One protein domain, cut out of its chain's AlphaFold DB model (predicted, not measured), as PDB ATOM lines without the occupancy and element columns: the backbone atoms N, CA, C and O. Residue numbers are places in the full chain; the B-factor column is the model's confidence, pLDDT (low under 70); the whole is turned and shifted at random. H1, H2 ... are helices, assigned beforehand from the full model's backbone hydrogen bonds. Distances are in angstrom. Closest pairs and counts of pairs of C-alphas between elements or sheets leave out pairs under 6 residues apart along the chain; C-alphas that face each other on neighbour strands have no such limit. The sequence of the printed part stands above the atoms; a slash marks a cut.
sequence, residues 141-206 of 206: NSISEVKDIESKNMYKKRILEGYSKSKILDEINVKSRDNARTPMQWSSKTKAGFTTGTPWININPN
ATOM      1  N   ASN A 141      44.261 -28.409 -24.756       95.94
ATOM      2  CA  ASN A 141      44.113 -27.341 -23.756       95.94
ATOM      3  C   ASN A 141      45.128 -26.205 -23.960       95.94
ATOM      4  O   ASN A 141      44.965 -25.103 -23.435       95.94
ATOM      5  N   SER A 142      46.199 -26.469 -24.710       97.00
ATOM      6  CA  SER A 142      47.275 -25.520 -24.971       97.00
ATOM      7  C   SER A 142      47.895 -25.734 -26.349       97.00
ATOM      8  O   SER A 142      48.041 -26.858 -26.828       97.00
ATOM      9  N   ILE A 143      48.379 -24.645 -26.950       97.69
ATOM     10  CA  ILE A 143      49.119 -24.676 -28.219       97.69
ATOM     11  C   ILE A 143      50.405 -25.517 -28.142       97.69
ATOM     12  O   ILE A 143      50.888 -26.002 -29.161       97.69
ATOM     13  N   SER A 144      50.962 -25.725 -26.945       97.31
ATOM     14  CA  SER A 144      52.143 -26.577 -26.738       97.31
ATOM     15  C   SER A 144      51.886 -28.062 -27.026       97.31
ATOM     16  O   SER A 144      52.826 -28.810 -27.305       97.31
ATOM     17  N   GLU A 145      50.628 -28.500 -26.945       97.31
ATOM     18  CA  GLU A 145      50.226 -29.882 -27.229       97.31
ATOM     19  C   GLU A 145      50.116 -30.148 -28.735       97.31
ATOM     20  O   GLU A 145      50.379 -31.263 -29.188       97.31
ATOM     21  N   VAL A 146      49.814 -29.104 -29.511       98.00
ATOM     22  CA  VAL A 146      49.684 -29.151 -30.969       98.00
ATOM     23  C   VAL A 146      51.053 -29.383 -31.611       98.00
ATOM     24  O   VAL A 146      52.067 -28.779 -31.238       98.00
ATOM     25  N   LYS A 147      51.108 -30.257 -32.612       98.12
ATOM     26  CA  LYS A 147      52.324 -30.600 -33.355       98.12
ATOM     27  C   LYS A 147      52.324 -29.989 -34.746       98.12
ATOM     28  O   LYS A 147      53.377 -29.484 -35.145       98.12
ATOM     29  N   ASP A 148      51.171 -29.946 -35.402       98.31
ATOM     30  CA  ASP A 148      51.002 -29.470 -36.766       98.31
ATOM     31  C   ASP A 148      51.454 -28.017 -36.959       98.31
ATOM     32  O   ASP A 148      51.110 -27.104 -36.201       98.31
ATOM     33  N   ILE A 149      52.232 -27.802 -38.018       98.06
ATOM     34  CA  ILE A 149      52.788 -26.494 -38.359       98.06
ATOM     35  C   ILE A 149      51.704 -25.519 -38.821       98.06
ATOM     36  O   ILE A 149      51.782 -24.332 -38.512       98.06
ATOM     37  N   GLU A 150      50.673 -26.008 -39.508       98.25
ATOM     38  CA  GLU A 150      49.585 -25.174 -40.012       98.25
ATOM     39  C   GLU A 150      48.779 -24.573 -38.853       98.25
ATOM     40  O   GLU A 150      48.598 -23.357 -38.794       98.25
ATOM     41  N   SER A 151      48.393 -25.398 -37.870       98.31
ATOM     42  CA  SER A 151      47.751 -24.933 -36.633       98.31
ATOM     43  C   SER A 151      48.639 -23.976 -35.833       98.31
ATOM     44  O   SER A 151      48.148 -22.966 -35.332       98.31
ATOM     45  N   LYS A 152      49.950 -24.235 -35.734       98.38
ATOM     46  CA  LYS A 152      50.893 -23.329 -35.048       98.38
ATOM     47  C   LYS A 152      51.029 -21.980 -35.743       98.38
ATOM     48  O   LYS A 152      51.091 -20.951 -35.072       98.38
ATOM     49  N   ASN A 153      51.093 -21.978 -37.069       98.44
ATOM     50  CA  ASN A 153      51.190 -20.754 -37.855       98.44
ATOM     51  C   ASN A 153      49.891 -19.955 -37.781       98.44
ATOM     52  O   ASN A 153      49.947 -18.747 -37.556       98.44
ATOM     53  N   MET A 154      48.736 -20.625 -37.869       98.12
ATOM     54  CA  MET A 154      47.442 -19.987 -37.644       98.12
ATOM     55  C   MET A 154      47.374 -19.362 -36.252       98.12
ATOM     56  O   MET A 154      47.026 -18.190 -36.139       98.12
ATOM     57  N   TYR A 155      47.778 -20.097 -35.210       98.38
ATOM     58  CA  TYR A 155      47.769 -19.581 -33.844       98.38
ATOM     59  C   TYR A 155      48.573 -18.285 -33.734       98.38
ATOM     60  O   TYR A 155      48.075 -17.283 -33.231       98.38
ATOM     61  N   LYS A 156      49.805 -18.273 -34.259       98.31
ATOM     62  CA  LYS A 156      50.652 -17.071 -34.268       98.31
ATOM     63  C   LYS A 156      49.994 -15.917 -35.028       98.31
ATOM     64  O   LYS A 156      49.975 -14.806 -34.511       98.31
ATOM     65  N   LYS A 157      49.437 -16.184 -36.213       98.19
ATOM     66  CA  LYS A 157      48.740 -15.187 -37.036       98.19
ATOM     67  C   LYS A 157      47.559 -14.566 -36.280       98.19
ATOM     68  O   LYS A 157      47.528 -13.352 -36.118       98.19
ATOM     69  N   ARG A 158      46.643 -15.376 -35.741       98.00
ATOM     70  CA  ARG A 158      45.441 -14.877 -35.050       98.00
ATOM     71  C   ARG A 158      45.751 -14.141 -33.747       98.00
ATOM     72  O   ARG A 158      45.049 -13.193 -33.406       98.00
ATOM     73  N   ILE A 159      46.822 -14.518 -33.043       98.12
ATOM     74  CA  ILE A 159      47.311 -13.742 -31.891       98.12
ATOM     75  C   ILE A 159      47.727 -12.329 -32.320       98.12
ATOM     76  O   ILE A 159      47.367 -11.369 -31.643       98.12
ATOM     77  N   LEU A 160      48.443 -12.186 -33.442       98.12
ATOM     78  CA  LEU A 160      48.830 -10.872 -33.976       98.12
ATOM     79  C   LEU A 160      47.618 -10.057 -34.451       98.12
ATOM     80  O   LEU A 160      47.622  -8.837 -34.340       98.12
ATOM     81  N   GLU A 161      46.568 -10.726 -34.924       97.56
ATOM     82  CA  GLU A 161      45.288 -10.110 -35.303       97.56
ATOM     83  C   GLU A 161      44.390  -9.765 -34.096       97.56
ATOM     84  O   GLU A 161      43.294  -9.238 -34.277       97.56
ATOM     85  N   GLY A 162      44.826 -10.051 -32.863       98.12
ATOM     86  CA  GLY A 162      44.116  -9.679 -31.635       98.12
ATOM     87  C   GLY A 162      43.039 -10.665 -31.172       98.12
ATOM     88  O   GLY A 162      42.229 -10.328 -30.308       98.12
ATOM     89  N   TYR A 163      43.007 -11.889 -31.706       98.06
ATOM     90  CA  TYR A 163      42.074 -12.922 -31.252       98.06
ATOM     91  C   TYR A 163      42.466 -13.436 -29.861       98.06
ATOM     92  O   TYR A 163      43.643 -13.530 -29.506       98.06
ATOM     93  N   SER A 164      41.472 -13.836 -29.063       98.00
ATOM     94  CA  SER A 164      41.734 -14.446 -27.760       98.00
ATOM     95  C   SER A 164      42.295 -15.863 -27.915       98.00
ATOM     96  O   SER A 164      41.877 -16.625 -28.787       98.00
ATOM     97  N   LYS A 165      43.201 -16.265 -27.013       97.69
ATOM     98  CA  LYS A 165      43.772 -17.627 -26.998       97.69
ATOM     99  C   LYS A 165      42.699 -18.716 -26.950       97.69
ATOM    100  O   LYS A 165      42.857 -19.741 -27.600       97.69
ATOM    101  N   SER A 166      41.631 -18.476 -26.188       97.38
ATOM    102  CA  SER A 166      40.506 -19.407 -26.049       97.38
ATOM    103  C   SER A 166      39.800 -19.631 -27.388       97.38
ATOM    104  O   SER A 166      39.635 -20.772 -27.805       97.38
ATOM    105  N   LYS A 167      39.493 -18.549 -28.117       97.06
ATOM    106  CA  LYS A 167      38.872 -18.634 -29.444       97.06
ATOM    107  C   LYS A 167      39.752 -19.402 -30.435       97.06
ATOM    108  O   LYS A 167      39.271 -20.284 -31.131       97.06
ATOM    109  N   ILE A 168      41.050 -19.112 -30.456       97.94
ATOM    110  CA  ILE A 168      41.991 -19.795 -31.353       97.94
ATOM    111  C   ILE A 168      42.093 -21.293 -31.017       97.94
ATOM    112  O   ILE A 168      42.166 -22.125 -31.919       97.94
ATOM    113  N   LEU A 169      42.115 -21.660 -29.729       97.94
ATOM    114  CA  LEU A 169      42.158 -23.069 -29.319       97.94
ATOM    115  C   LEU A 169      40.870 -23.813 -29.680       97.94
ATOM    116  O   LEU A 169      40.954 -24.959 -30.109       97.94
ATOM    117  N   ASP A 170      39.706 -23.176 -29.564       97.88
ATOM    118  CA  ASP A 170      38.440 -23.741 -30.039       97.88
ATOM    119  C   ASP A 170      38.496 -24.064 -31.544       97.88
ATOM    120  O   ASP A 170      38.248 -25.195 -31.958       97.88
ATOM    121  N   GLU A 171      38.966 -23.120 -32.359       97.69
ATOM    122  CA  GLU A 171      39.133 -23.309 -33.805       97.69
ATOM    123  C   GLU A 171      40.127 -24.440 -34.135       97.69
ATOM    124  O   GLU A 171      39.900 -25.228 -35.057       97.69
ATOM    125  N   ILE A 172      41.215 -24.571 -33.364       98.19
ATOM    126  CA  ILE A 172      42.169 -25.691 -33.469       98.19
ATOM    127  C   ILE A 172      41.488 -27.015 -33.122       98.19
ATOM    128  O   ILE A 172      41.638 -27.983 -33.867       98.19
ATOM    129  N   ASN A 173      40.720 -27.068 -32.037       97.56
ATOM    130  CA  ASN A 173      40.021 -28.277 -31.602       97.56
ATOM    131  C   ASN A 173      39.001 -28.766 -32.639       97.56
ATOM    132  O   ASN A 173      38.790 -29.971 -32.778       97.56
ATOM    133  N   VAL A 174      38.440 -27.858 -33.438       97.38
ATOM    134  CA  VAL A 174      37.531 -28.215 -34.533       97.38
ATOM    135  C   VAL A 174      38.278 -28.587 -35.818       97.38
ATOM    136  O   VAL A 174      37.921 -29.575 -36.460       97.38
ATOM    137  N   LYS A 175      39.307 -27.827 -36.219       97.56
ATOM    138  CA  LYS A 175      39.864 -27.873 -37.590       97.56
ATOM    139  C   LYS A 175      41.311 -28.354 -37.706       97.56
ATOM    140  O   LYS A 175      41.799 -28.509 -38.826       97.56
ATOM    141  N   SER A 176      42.022 -28.572 -36.601       97.88
ATOM    142  CA  SER A 176      43.409 -29.041 -36.663       97.88
ATOM    143  C   SER A 176      43.500 -30.427 -37.285       97.88
ATOM    144  O   SER A 176      42.709 -31.318 -36.970       97.88
ATOM    145  N   ARG A 177      44.530 -30.621 -38.112       98.38
ATOM    146  CA  ARG A 177      44.874 -31.915 -38.706       98.38
ATOM    147  C   ARG A 177      45.346 -32.915 -37.655       98.38
ATOM    148  O   ARG A 177      45.184 -34.117 -37.827       98.38
ATOM    149  N   ASP A 178      45.869 -32.427 -36.529       98.50
ATOM    150  CA  ASP A 178      46.303 -33.283 -35.423       98.50
ATOM    151  C   ASP A 178      45.151 -34.084 -34.794       98.50
ATOM    152  O   ASP A 178      45.395 -35.160 -34.249       98.50
ATOM    153  N   ASN A 179      43.895 -33.647 -34.957       98.12
ATOM    154  CA  ASN A 179      42.716 -34.427 -34.561       98.12
ATOM    155  C   ASN A 179      42.653 -35.812 -35.226       98.12
ATOM    156  O   ASN A 179      42.158 -36.770 -34.636       98.12
ATOM    157  N   ALA A 180      43.172 -35.938 -36.449       97.88
ATOM    158  CA  ALA A 180      43.237 -37.202 -37.173       97.88
ATOM    159  C   ALA A 180      44.508 -38.009 -36.877       97.88
ATOM    160  O   ALA A 180      44.639 -39.144 -37.337       97.88
ATOM    161  N   ARG A 181      45.466 -37.431 -36.150       98.50
ATOM    162  CA  ARG A 181      46.831 -37.960 -36.008       98.50
ATOM    163  C   ARG A 181      47.140 -38.442 -34.598       98.50
ATOM    164  O   ARG A 181      48.244 -38.940 -34.364       98.50
ATOM    165  N   THR A 182      46.190 -38.317 -33.670       98.19
ATOM    166  CA  THR A 182      46.320 -38.959 -32.363       98.19
ATOM    167  C   THR A 182      46.483 -40.472 -32.537       98.19
ATOM    168  O   THR A 182      45.943 -41.052 -33.489       98.19
ATOM    169  N   PRO A 183      47.281 -41.131 -31.682       98.31
ATOM    170  CA  PRO A 183      47.621 -42.525 -31.914       98.31
ATOM    171  C   PRO A 183      46.407 -43.459 -31.845       98.31
ATOM    172  O   PRO A 183      45.474 -43.221 -31.082       98.31
ATOM    173  N   MET A 184      46.452 -44.544 -32.625       98.44
ATOM    174  CA  MET A 184      45.397 -45.564 -32.663       98.44
ATOM    175  C   MET A 184      45.168 -46.198 -31.283       98.44
ATOM    176  O   MET A 184      46.119 -46.519 -30.567       98.44
ATOM    177  N   GLN A 185      43.898 -46.414 -30.938       98.12
ATOM    178  CA  GLN A 185      43.467 -46.906 -29.631       98.12
ATOM    179  C   GLN A 185      43.259 -48.428 -29.625       98.12
ATOM    180  O   GLN A 185      42.138 -48.918 -29.719       98.12
ATOM    181  N   TRP A 186      44.346 -49.193 -29.504       98.00
ATOM    182  CA  TRP A 186      44.312 -50.660 -29.596       98.00
ATOM    183  C   TRP A 186      43.645 -51.365 -28.411       98.00
ATOM    184  O   TRP A 186      43.132 -52.473 -28.554       98.00
ATOM    185  N   SER A 187      43.715 -50.784 -27.213       97.00
ATOM    186  CA  SER A 187      43.210 -51.405 -25.983       97.00
ATOM    187  C   SER A 187      42.980 -50.382 -24.871       97.00
ATOM    188  O   SER A 187      43.380 -49.229 -24.986       97.00
ATOM    189  N   SER A 188      42.421 -50.828 -23.745       95.62
ATOM    190  CA  SER A 188      42.284 -50.035 -22.514       95.62
ATOM    191  C   SER A 188      43.571 -49.923 -21.678       95.62
ATOM    192  O   SER A 188      43.552 -49.346 -20.592       95.62
ATOM    193  N   LYS A 189      44.701 -50.481 -22.139       95.94
ATOM    194  CA  LYS A 189      45.993 -50.374 -21.438       95.94
ATOM    195  C   LYS A 189      46.533 -48.940 -21.490       95.94
ATOM    196  O   LYS A 189      46.070 -48.103 -22.264       95.94
ATOM    197  N   THR A 190      47.574 -48.662 -20.702       95.31
ATOM    198  CA  THR A 190      48.289 -47.374 -20.725       95.31
ATOM    199  C   THR A 190      48.632 -46.946 -22.152       95.31
ATOM    200  O   THR A 190      49.109 -47.766 -22.940       95.31
ATOM    201  N   LYS A 191      48.413 -45.663 -22.474       95.88
ATOM    202  CA  LYS A 191      48.632 -45.092 -23.819       95.88
ATOM    203  C   LYS A 191      47.863 -45.848 -24.913       95.88
ATOM    204  O   LYS A 191      48.373 -46.038 -26.013       95.88
ATOM    205  N   ALA A 192      46.678 -46.349 -24.566       97.19
ATOM    206  CA  ALA A 192      45.814 -47.184 -25.393       97.19
ATOM    207  C   ALA A 192      46.488 -48.442 -25.986       97.19
ATOM    208  O   ALA A 192      46.031 -49.002 -26.981       97.19
ATOM    209  N   GLY A 193      47.606 -48.894 -25.404       97.19
ATOM    210  CA  GLY A 193      48.434 -49.963 -25.971       97.19
ATOM    211  C   GLY A 193      49.215 -49.574 -27.234       97.19
ATOM    212  O   GLY A 193      49.782 -50.451 -27.873       97.19
ATOM    213  N   PHE A 194      49.276 -48.287 -27.594       98.31
ATOM    214  CA  PHE A 194      49.997 -47.803 -28.775       98.31
ATOM    215  C   PHE A 194      51.519 -47.908 -28.635       98.31
ATOM    216  O   PHE A 194      52.221 -48.223 -29.592       98.31
ATOM    217  N   THR A 195      52.053 -47.618 -27.447       98.12
ATOM    218  CA  THR A 195      53.496 -47.642 -27.193       98.12
ATOM    219  C   THR A 195      53.799 -47.804 -25.706       98.12
ATOM    220  O   THR A 195      53.004 -47.410 -24.849       98.12
ATOM    221  N   THR A 196      54.976 -48.339 -25.387       97.44
ATOM    222  CA  THR A 196      55.551 -48.318 -24.034       97.44
ATOM    223  C   THR A 196      56.314 -47.013 -23.758       97.44
ATOM    224  O   THR A 196      56.345 -46.550 -22.616       97.44
ATOM    225  N   GLY A 197      56.855 -46.369 -24.801       97.31
ATOM    226  CA  GLY A 197      57.580 -45.094 -24.742       97.31
ATOM    227  C   GLY A 197      56.662 -43.868 -24.710       97.31
ATOM    228  O   GLY A 197      55.478 -43.973 -24.402       97.31
ATOM    229  N   THR A 198      57.181 -42.678 -24.999       97.25
ATOM    230  CA  THR A 198      56.361 -41.455 -25.057       97.25
ATOM    231  C   THR A 198      55.793 -41.283 -26.467       97.25
ATOM    232  O   THR A 198      56.578 -41.206 -27.412       97.25
ATOM    233  N   PRO A 199      54.460 -41.237 -26.650       97.31
ATOM    234  CA  PRO A 199      53.889 -40.997 -27.966       97.31
ATOM    235  C   PRO A 199      54.244 -39.579 -28.433       97.31
ATOM    236  O   PRO A 199      54.348 -38.650 -27.633       97.31
ATOM    237  N   TRP A 200      54.446 -39.411 -29.738       97.44
ATOM    238  CA  TRP A 200      54.876 -38.136 -30.323       97.44
ATOM    239  C   TRP A 200      53.811 -37.026 -30.206       97.44
ATOM    240  O   TRP A 200      54.146 -35.841 -30.229       97.44
ATOM    241  N   ILE A 201      52.543 -37.418 -30.044       97.12
ATOM    242  CA  ILE A 201      51.385 -36.574 -29.741       97.12
ATOM    243  C   ILE A 201      50.496 -37.283 -28.703       97.12
ATOM    244  O   ILE A 201      50.576 -38.503 -28.547       97.12
ATOM    245  N   ASN A 202      49.682 -36.521 -27.969       95.00
ATOM    246  CA  ASN A 202      48.838 -37.038 -26.891       95.00
ATOM    247  C   ASN A 202      47.867 -38.135 -27.369       95.00
ATOM    248  O   ASN A 202      47.385 -38.123 -28.502       95.00
ATOM    249  N   ILE A 203      47.584 -39.084 -26.471       95.12
ATOM    250  CA  ILE A 203      46.586 -40.143 -26.671       95.12
ATOM    251  C   ILE A 203      45.206 -39.570 -26.368       95.12
ATOM    252  O   ILE A 203      45.037 -38.902 -25.346       95.12
ATOM    253  N   ASN A 204      44.229 -39.853 -27.229       94.12
ATOM    254  CA  ASN A 204      42.856 -39.432 -26.993       94.12
ATOM    255  C   ASN A 204      42.218 -40.266 -25.863       94.12
ATOM    256  O   ASN A 204      42.337 -41.493 -25.894       94.12
ATOM    257  N   PRO A 205      41.611 -39.639 -24.834       88.31
ATOM    258  CA  PRO A 205      41.015 -40.363 -23.707       88.31
ATOM    259  C   PRO A 205      39.666 -41.051 -23.993       88.31
ATOM    260  O   PRO A 205      39.135 -41.685 -23.082       88.31
ATOM    261  N   ASN A 206      39.080 -40.874 -25.180       80.56
ATOM    262  CA  ASN A 206      37.688 -41.231 -25.494       80.56
ATOM    263  C   ASN A 206      37.440 -42.714 -25.827       80.56
ATOM    264  O   ASN A 206      38.388 -43.426 -26.227       80.56
TER     265      ASN A 206
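What this domain is: This is residues 141 to 206 of the 206 residues of the protein "Aamy domain-containing protein" of Lactobacillus helveticus (UniProt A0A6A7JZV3). The model is an elongated rod with a helical hairpin of H1 and H2 at one end and, at the other, a looped head of residues 181 to 206 in which the chain folds back and the short H4 is the one named helix. The short H3 lies between the two ends. The printed part has 66 residues with four named helices, in the order H1, H2, H3, H4, and no named strand; its class is all helix, though under half of the residues, 31 of 66, are in named elements. It is loose, with a radius of gyration of the C-alphas of 13.8 A, and spans 42 by 19 by 15 A.

Where its parts are: The printed part begins at Asn 141, with its C-alpha at (44.113, -27.341, -23.756). H1, residues 149 to 160, begins at C-alpha 149 at (52.788, -26.494, -38.359) and is 16.7 A long from first to last C-alpha. H2, residues 165 to 175, is 15.2 A long. H3 is residues 177 to 180, and H4, residues 190 to 193, ends at C-alpha 193 at (48.434, -49.963, -25.971).

How they stand to each other: H1 and H2 touch and form a helical hairpin, with a shallow tilt of 31 degrees, opposite ways; their closest C-alphas, of Tyr 155 and Ile 168, are 6.3 A apart. H3 is close to H1 but not clearly touching; their closest C-alphas, of Ser 151 and Arg 177, are 7.8 A apart. H4 is apart from H1, H2 and H3. In H1 and H2 every O i to N i+4 pair is within hydrogen-bond range; H3 and H4 are too short for such a pair.

The domain as a whole: The two C-alphas farthest apart, of Glu 161 and Lys 189, are 42.6 A apart. The printed part has no cut. The links from H1 to H2 and from H2 to H3 are tight, and that from H3 to H4, nine residues, is short. Residues 194 to 206 hold no named element, and Asn 206 is the chain's last residue. The mean pLDDT of the printed part is 97.2, and no printed residue is under 70.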